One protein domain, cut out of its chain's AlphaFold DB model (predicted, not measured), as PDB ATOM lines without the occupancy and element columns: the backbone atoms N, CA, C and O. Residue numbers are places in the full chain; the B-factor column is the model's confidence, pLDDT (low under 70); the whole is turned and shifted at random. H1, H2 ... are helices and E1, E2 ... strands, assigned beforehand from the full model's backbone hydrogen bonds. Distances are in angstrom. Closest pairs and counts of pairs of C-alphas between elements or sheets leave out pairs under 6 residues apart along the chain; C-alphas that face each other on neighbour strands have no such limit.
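This is residues 323 to 380 of the 385 residues of an uncharacterized protein of Corynebacterium suranareeae (UniProt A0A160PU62). A strongly twisted sheet of four strands, E1 to E4, makes the main slab, and a small two-strand hairpin, E5 and E6, lies past its E4 edge. The short helix H1 stands between the two, at the turn from E4 into E5. The printed part has 58 residues, with named elements in the order E1, E2, E3, E4, H1, E5, E6; the class is mostly strand, and both sheets are antiparallel. The whole is compact, with a radius of gyration of the C-alphas of 11.4 A, and flat, spanning 33 by 26 by 14 A.

E1, residues 323 to 328, begins at C-alpha 323 (-29.015, -30.333, 42.304) and is 15.8 A long. E2, residues 331 to 337, is 19.4 A; E3, residues 344 to 348, is 12.9 A; E4, residues 353 to 356, is 9.7 A. H1 is residues 360 to 363, E5 residues 364 to 366, and E6 residues 377 to 379, ending at C-alpha 379 (-36.578, -39.674, 24.439).

E1 to E4 form a meander, each strand the antiparallel neighbour of the one before. N 326 and O 333 are 3.1 A apart across E1 and E2, N 336 and O 345 2.8 A across E2 and E3, N 346 and O 354 2.9 A across E3 and E4. H1 only grazes this sheet, with residues 360 to 362; it is too short for an O i to N i+4 pair, and its one O i to N i+3 pair is within hydrogen-bond range. In the hairpin of E5 and E6, N 365 and O 378 are 3.0 A apart. The closest C-alphas of E4 and E5, Met 353 and Phe 366, are 7.9 A apart; E4 and E6 are apart.

The farthest C-alphas, Asp 329 and Ala 380, are 34.3 A apart. The printed part has no cut and no long link. The model's pLDDT is under 70 at residues 325 to 332 and 369 to 374.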
ATOM      1  N   ALA A 323     -28.345 -30.479  41.016       82.25
ATOM      2  CA  ALA A 323     -29.015 -30.333  42.304       82.25
ATOM      3  C   ALA A 323     -28.025 -30.323  43.477       82.25
ATOM      4  O   ALA A 323     -28.186 -29.553  44.420       82.25
ATOM      5  N   ALA A 324     -27.003 -31.182  43.433       77.38
ATOM      6  CA  ALA A 324     -26.042 -31.316  44.521       77.38
ATOM      7  C   ALA A 324     -24.697 -31.889  44.052       77.38
ATOM      8  O   ALA A 324     -24.564 -32.480  42.974       77.38
ATOM      9  N   ARG A 325     -23.683 -31.721  44.903       67.31
ATOM     10  CA  ARG A 325     -22.441 -32.493  44.858       67.31
ATOM     11  C   ARG A 325     -22.319 -33.233  46.180       67.31
ATOM     12  O   ARG A 325     -22.287 -32.590  47.227       67.31
ATOM     13  N   SER A 326     -22.280 -34.556  46.121       61.09
ATOM     14  CA  SER A 326     -22.028 -35.384  47.293       61.09
ATOM     15  C   SER A 326     -20.524 -35.649  47.401       61.09
ATOM     16  O   SER A 326     -19.897 -36.033  46.417       61.09
ATOM     17  N   MET A 327     -19.949 -35.404  48.580       49.53
ATOM     18  CA  MET A 327     -18.645 -35.932  49.001       49.53
ATOM     19  C   MET A 327     -18.935 -36.847  50.191       49.53
ATOM     20  O   MET A 327     -18.955 -36.384  51.331       49.53
ATOM     21  N   PHE A 328     -19.212 -38.119  49.942       48.34
ATOM     22  CA  PHE A 328     -19.248 -39.124  51.001       48.34
ATOM     23  C   PHE A 328     -18.450 -40.338  50.520       48.34
ATOM     24  O   PHE A 328     -18.752 -40.846  49.452       48.34
ATOM     25  N   ASP A 329     -17.429 -40.717  51.302       45.16
ATOM     26  CA  ASP A 329     -16.538 -41.885  51.158       45.16
ATOM     27  C   ASP A 329     -16.111 -42.256  49.727       45.16
ATOM     28  O   ASP A 329     -16.808 -43.003  49.058       45.16
ATOM     29  N   ASP A 330     -14.927 -41.788  49.303       55.25
ATOM     30  CA  ASP A 330     -14.142 -42.211  48.118       55.25
ATOM     31  C   ASP A 330     -14.850 -42.319  46.738       55.25
ATOM     32  O   ASP A 330     -14.171 -42.596  45.753       55.25
ATOM     33  N   ASP A 331     -16.151 -42.025  46.634       59.09
ATOM     34  CA  ASP A 331     -16.970 -42.038  45.415       59.09
ATOM     35  C   ASP A 331     -17.598 -40.641  45.236       59.09
ATOM     36  O   ASP A 331     -18.497 -40.237  45.990       59.09
ATOM     37  N   TYR A 332     -17.123 -39.841  44.275       65.50
ATOM     38  CA  TYR A 332     -17.807 -38.587  43.967       65.50
ATOM     39  C   TYR A 332     -19.015 -38.874  43.076       65.50
ATOM     40  O   TYR A 332     -18.898 -39.380  41.962       65.50
ATOM     41  N   ALA A 333     -20.186 -38.454  43.558       76.19
ATOM     42  CA  ALA A 333     -21.408 -38.433  42.771       76.19
ATOM     43  C   ALA A 333     -21.927 -36.996  42.608       76.19
ATOM     44  O   ALA A 333     -22.115 -36.244  43.580       76.19
ATOM     45  N   ALA A 334     -22.172 -36.594  41.365       84.69
ATOM     46  CA  ALA A 334     -22.934 -35.398  41.044       84.69
ATOM     47  C   ALA A 334     -24.403 -35.776  40.821       84.69
ATOM     48  O   ALA A 334     -24.719 -36.719  40.102       84.69
ATOM     49  N   THR A 335     -25.313 -35.032  41.450       88.25
ATOM     50  CA  THR A 335     -26.753 -35.276  41.332       88.25
ATOM     51  C   THR A 335     -27.397 -34.157  40.531       88.25
ATOM     52  O   THR A 335     -27.196 -32.978  40.830       88.25
ATOM     53  N   TYR A 336     -28.211 -34.529  39.553       88.81
ATOM     54  CA  TYR A 336     -28.944 -33.640  38.655       88.81
ATOM     55  C   TYR A 336     -30.445 -33.896  38.772       88.81
ATOM     56  O   TYR A 336     -30.865 -35.005  39.088       88.81
ATOM     57  N   VAL A 337     -31.277 -32.885  38.527       87.50
ATOM     58  CA  VAL A 337     -32.745 -33.039  38.585       87.50
ATOM     59  C   VAL A 337     -33.236 -33.866  37.386       87.50
ATOM     60  O   VAL A 337     -32.790 -33.620  36.273       87.50
ATOM     61  N   CYS A 338     -34.162 -34.822  37.539       88.75
ATOM     62  CA  CYS A 338     -34.718 -35.506  36.352       88.75
ATOM     63  C   CYS A 338     -35.475 -34.506  35.463       88.75
ATOM     64  O   CYS A 338     -36.169 -33.653  36.018       88.75
ATOM     65  N   PRO A 339     -35.459 -34.634  34.121       86.94
ATOM     66  CA  PRO A 339     -36.224 -33.743  33.247       86.94
ATOM     67  C   PRO A 339     -37.705 -33.633  33.620       86.94
ATOM     68  O   PRO A 339     -38.248 -32.536  33.599       86.94
ATOM     69  N   CYS A 340     -38.338 -34.730  34.062       88.56
ATOM     70  CA  CYS A 340     -39.740 -34.714  34.497       88.56
ATOM     71  C   CYS A 340     -39.985 -34.078  35.878       88.56
ATOM     72  O   CYS A 340     -41.130 -33.958  36.281       88.56
ATOM     73  N   GLY A 341     -38.945 -33.699  36.627       85.38
ATOM     74  CA  GLY A 341     -39.072 -33.036  37.932       85.38
ATOM     75  C   GLY A 341     -39.283 -33.958  39.144       85.38
ATOM     76  O   GLY A 341     -39.104 -33.509  40.270       85.38
ATOM     77  N   TYR A 342     -39.581 -35.252  38.955       87.50
ATOM     78  CA  TYR A 342     -39.935 -36.190  40.045       87.50
ATOM     79  C   TYR A 342     -38.821 -37.160  40.473       87.50
ATOM     80  O   TYR A 342     -39.090 -38.274  40.927       87.50
ATOM     81  N   GLY A 343     -37.558 -36.803  40.283       88.31
ATOM     82  CA  GLY A 343     -36.436 -37.669  40.645       88.31
ATOM     83  C   GLY A 343     -35.104 -37.032  40.306       88.31
ATOM     84  O   GLY A 343     -35.029 -35.819  40.097       88.31
ATOM     85  N   TYR A 344     -34.063 -37.850  40.208       90.12
ATOM     86  CA  TYR A 344     -32.715 -37.362  39.948       90.12
ATOM     87  C   TYR A 344     -31.921 -38.280  39.020       90.12
ATOM     88  O   TYR A 344     -32.276 -39.437  38.799       90.12
ATOM     89  N   VAL A 345     -30.850 -37.737  38.455       88.81
ATOM     90  CA  VAL A 345     -29.830 -38.453  37.690       88.81
ATOM     91  C   VAL A 345     -28.532 -38.372  38.484       88.81
ATOM     92  O   VAL A 345     -28.163 -37.291  38.943       88.81
ATOM     93  N   GLU A 346     -27.872 -39.505  38.680       89.19
ATOM     94  CA  GLU A 346     -26.549 -39.573  39.302       89.19
ATOM     95  C   GLU A 346     -25.480 -39.773  38.236       89.19
ATOM     96  O   GLU A 346     -25.629 -40.619  37.353       89.19
ATOM     97  N   GLU A 347     -24.410 -39.004  38.367       86.56
ATOM     98  CA  GLU A 347     -23.162 -39.110  37.623       86.56
ATOM     99  C   GLU A 347     -22.069 -39.508  38.613       86.56
ATOM    100  O   GLU A 347     -21.836 -38.779  39.579       86.56
ATOM    101  N   HIS A 348     -21.450 -40.665  38.392       83.19
ATOM    102  CA  HIS A 348     -20.404 -41.241  39.242       83.19
ATOM    103  C   HIS A 348     -19.016 -41.041  38.611       83.19
ATOM    104  O   HIS A 348     -18.904 -40.903  37.391       83.19
ATOM    105  N   ASP A 349     -17.955 -41.053  39.424       78.25
ATOM    106  CA  ASP A 349     -16.562 -40.864  38.972       78.25
ATOM    107  C   ASP A 349     -16.080 -41.896  37.946       78.25
ATOM    108  O   ASP A 349     -15.180 -41.617  37.155       78.25
ATOM    109  N   ASP A 350     -16.671 -43.092  37.940       76.75
ATOM    110  CA  ASP A 350     -16.400 -44.139  36.952       76.75
ATOM    111  C   ASP A 350     -17.164 -43.932  35.634       76.75
ATOM    112  O   ASP A 350     -17.333 -44.874  34.859       76.75
ATOM    113  N   GLU A 351     -17.642 -42.708  35.394       75.38
ATOM    114  CA  GLU A 351     -18.397 -42.294  34.211       75.38
ATOM    115  C   GLU A 351     -19.783 -42.949  34.095       75.38
ATOM    116  O   GLU A 351     -20.474 -42.827  33.076       75.38
ATOM    117  N   ARG A 352     -20.233 -43.649  35.144       82.69
ATOM    118  CA  ARG A 352     -21.525 -44.331  35.161       82.69
ATOM    119  C   ARG A 352     -22.650 -43.346  35.441       82.69
ATOM    120  O   ARG A 352     -22.635 -42.600  36.417       82.69
ATOM    121  N   MET A 353     -23.692 -43.436  34.621       86.12
ATOM    122  CA  MET A 353     -24.880 -42.602  34.734       86.12
ATOM    123  C   MET A 353     -26.102 -43.436  35.137       86.12
ATOM    124  O   MET A 353     -26.388 -44.464  34.516       86.12
ATOM    125  N   ILE A 354     -26.845 -43.004  36.162       88.88
ATOM    126  CA  ILE A 354     -28.038 -43.710  36.667       88.88
ATOM    127  C   ILE A 354     -29.234 -42.759  36.731       88.88
ATOM    128  O   ILE A 354     -29.195 -41.729  37.402       88.88
ATOM    129  N   ILE A 355     -30.334 -43.125  36.065       90.88
ATOM    130  CA  ILE A 355     -31.606 -42.393  36.149       90.88
ATOM    131  C   ILE A 355     -32.417 -42.933  37.332       90.88
ATOM    132  O   ILE A 355     -33.120 -43.938  37.218       90.88
ATOM    133  N   ASN A 356     -32.385 -42.227  38.458       91.88
ATOM    134  CA  ASN A 356     -33.194 -42.513  39.643       91.88
ATOM    135  C   ASN A 356     -34.562 -41.818  39.547       91.88
ATOM    136  O   ASN A 356     -34.937 -40.956  40.346       91.88
ATOM    137  N   CYS A 357     -35.325 -42.184  38.516       91.50
ATOM    138  CA  CYS A 357     -36.695 -41.729  38.315       91.50
ATOM    139  C   CYS A 357     -37.491 -42.784  37.545       91.50
ATOM    140  O   CYS A 357     -37.195 -43.056  36.385       91.50
ATOM    141  N   HIS A 358     -38.537 -43.334  38.162       90.12
ATOM    142  CA  HIS A 358     -39.344 -44.412  37.574       90.12
ATOM    143  C   HIS A 358     -39.941 -44.048  36.201       90.12
ATOM    144  O   HIS A 358     -40.016 -44.895  35.312       90.12
ATOM    145  N   ARG A 359     -40.330 -42.780  36.003       89.25
ATOM    146  CA  ARG A 359     -40.867 -42.288  34.729       89.25
ATOM    147  C   ARG A 359     -39.762 -42.114  33.692       89.25
ATOM    148  O   ARG A 359     -39.811 -42.753  32.645       89.25
ATOM    149  N   CYS A 360     -38.751 -41.293  33.993       90.62
ATOM    150  CA  CYS A 360     -37.670 -41.009  33.047       90.62
ATOM    151  C   CYS A 360     -36.904 -42.289  32.656       90.62
ATOM    152  O   CYS A 360     -36.549 -42.434  31.495       90.62
ATOM    153  N   ALA A 361     -36.705 -43.240  33.579       89.81
ATOM    154  CA  ALA A 361     -35.952 -44.475  33.331       89.81
ATOM    155  C   ALA A 361     -36.584 -45.397  32.271       89.81
ATOM    156  O   ALA A 361     -35.910 -46.280  31.750       89.81
ATOM    157  N   THR A 362     -37.869 -45.212  31.955       88.44
ATOM    158  CA  THR A 362     -38.560 -45.969  30.894       88.44
ATOM    159  C   THR A 362     -38.752 -45.163  29.612       88.44
ATOM    160  O   THR A 362     -38.954 -45.741  28.547       88.44
ATOM    161  N   GLN A 363     -38.711 -43.833  29.707       89.00
ATOM    162  CA  GLN A 363     -39.050 -42.921  28.614       89.00
ATOM    163  C   GLN A 363     -37.834 -42.245  27.985       89.00
ATOM    164  O   GLN A 363     -37.972 -41.667  26.912       89.00
ATOM    165  N   TRP A 364     -36.674 -42.303  28.634       90.12
ATOM    166  CA  TRP A 364     -35.444 -41.657  28.195       90.12
ATOM    167  C   TRP A 364     -34.257 -42.597  28.351       90.12
ATOM    168  O   TRP A 364     -34.258 -43.492  29.196       90.12
ATOM    169  N   TYR A 365     -33.230 -42.363  27.547       89.38
ATOM    170  CA  TYR A 365     -31.945 -43.041  27.643       89.38
ATOM    171  C   TYR A 365     -30.812 -42.018  27.502       89.38
ATOM    172  O   TYR A 365     -31.020 -40.910  27.004       89.38
ATOM    173  N   PHE A 366     -29.616 -42.375  27.967       87.88
ATOM    174  CA  PHE A 366     -28.445 -41.517  27.817       87.88
ATOM    175  C   PHE A 366     -28.028 -41.436  26.353       87.88
ATOM    176  O   PHE A 366     -27.870 -42.462  25.689       87.88
ATOM    177  N   SER A 367     -27.841 -40.216  25.857       85.62
ATOM    178  CA  SER A 367     -27.262 -39.986  24.541       85.62
ATOM    179  C   SER A 367     -25.919 -40.714  24.431       85.62
ATOM    180  O   SER A 367     -25.133 -40.657  25.384       85.62
ATOM    181  N   PRO A 368     -25.632 -41.383  23.301       73.00
ATOM    182  CA  PRO A 368     -24.337 -42.001  23.054       73.00
ATOM    183  C   PRO A 368     -23.278 -40.910  22.827       73.00
ATOM    184  O   PRO A 368     -22.904 -40.581  21.708       73.00
ATOM    185  N   SER A 369     -22.820 -40.318  23.922       66.06
ATOM    186  CA  SER A 369     -21.700 -39.387  24.006       66.06
ATOM    187  C   SER A 369     -20.510 -40.127  24.616       66.06
ATOM    188  O   SER A 369     -20.673 -40.860  25.587       66.06
ATOM    189  N   ASN A 370     -19.309 -39.916  24.071       51.59
ATOM    190  CA  ASN A 370     -18.078 -40.550  24.563       51.59
ATOM    191  C   ASN A 370     -17.466 -39.853  25.794       51.59
ATOM    192  O   ASN A 370     -16.402 -40.271  26.236       51.59
ATOM    193  N   HIS A 371     -18.069 -38.774  26.304       63.91
ATOM    194  CA  HIS A 371     -17.546 -38.030  27.452       63.91
ATOM    195  C   HIS A 371     -18.650 -37.757  28.479       63.91
ATOM    196  O   HIS A 371     -19.779 -37.416  28.109       63.91
ATOM    197  N   VAL A 372     -18.319 -37.875  29.766       62.53
ATOM    198  CA  VAL A 372     -19.255 -37.617  30.874       62.53
ATOM    199  C   VAL A 372     -19.695 -36.162  30.870       62.53
ATOM    200  O   VAL A 372     -20.879 -35.869  30.912       62.53
ATOM    201  N   ASP A 373     -18.770 -35.227  30.665       64.12
ATOM    202  CA  ASP A 373     -19.116 -33.802  30.595       64.12
ATOM    203  C   ASP A 373     -20.094 -33.422  29.462       64.12
ATOM    204  O   ASP A 373     -20.612 -32.305  29.472       64.12
ATOM    205  N   SER A 374     -20.381 -34.329  28.522       69.38
ATOM    206  CA  SER A 374     -21.358 -34.161  27.438       69.38
ATOM    207  C   SER A 374     -22.523 -35.158  27.496       69.38
ATOM    208  O   SER A 374     -23.198 -35.377  26.486       69.38
ATOM    209  N   TRP A 375     -22.784 -35.778  28.654       82.50
ATOM    210  CA  TRP A 375     -23.980 -36.602  28.830       82.50
ATOM    211  C   TRP A 375     -25.255 -35.753  28.710       82.50
ATOM    212  O   TRP A 375     -25.304 -34.579  29.078       82.50
ATOM    213  N   GLY A 376     -26.319 -36.388  28.232       87.00
ATOM    214  CA  GLY A 376     -27.668 -35.835  28.220       87.00
ATOM    215  C   GLY A 376     -28.681 -36.932  27.922       87.00
ATOM    216  O   GLY A 376     -28.306 -38.067  27.617       87.00
ATOM    217  N   LEU A 377     -29.963 -36.620  28.042       87.56
ATOM    218  CA  LEU A 377     -31.049 -37.572  27.844       87.56
ATOM    219  C   LEU A 377     -31.736 -37.337  26.495       87.56
ATOM    220  O   LEU A 377     -31.990 -36.197  26.107       87.56
ATOM    221  N   LEU A 378     -32.075 -38.433  25.811       88.12
ATOM    222  CA  LEU A 378     -32.924 -38.452  24.616       88.12
ATOM    223  C   LEU A 378     -34.204 -39.264  24.880       88.12
ATOM    224  O   LEU A 378     -34.133 -40.275  25.588       88.12
ATOM    225  N   PRO A 379     -35.368 -38.873  24.323       87.31
ATOM    226  CA  PRO A 379     -36.578 -39.674  24.439       87.31
ATOM    227  C   PRO A 379     -36.416 -41.025  23.744       87.31
ATOM    228  O   PRO A 379     -35.878 -41.114  22.639       87.31
ATOM    229  N   ALA A 380     -36.962 -42.077  24.347       83.94
ATOM    230  CA  ALA A 380     -37.039 -43.396  23.737       83.94
ATOM    231  C   ALA A 380     -37.724 -43.311  22.358       83.94
ATOM    232  O   ALA A 380     -38.828 -42.779  22.233       83.94
TER     233      ALA A 380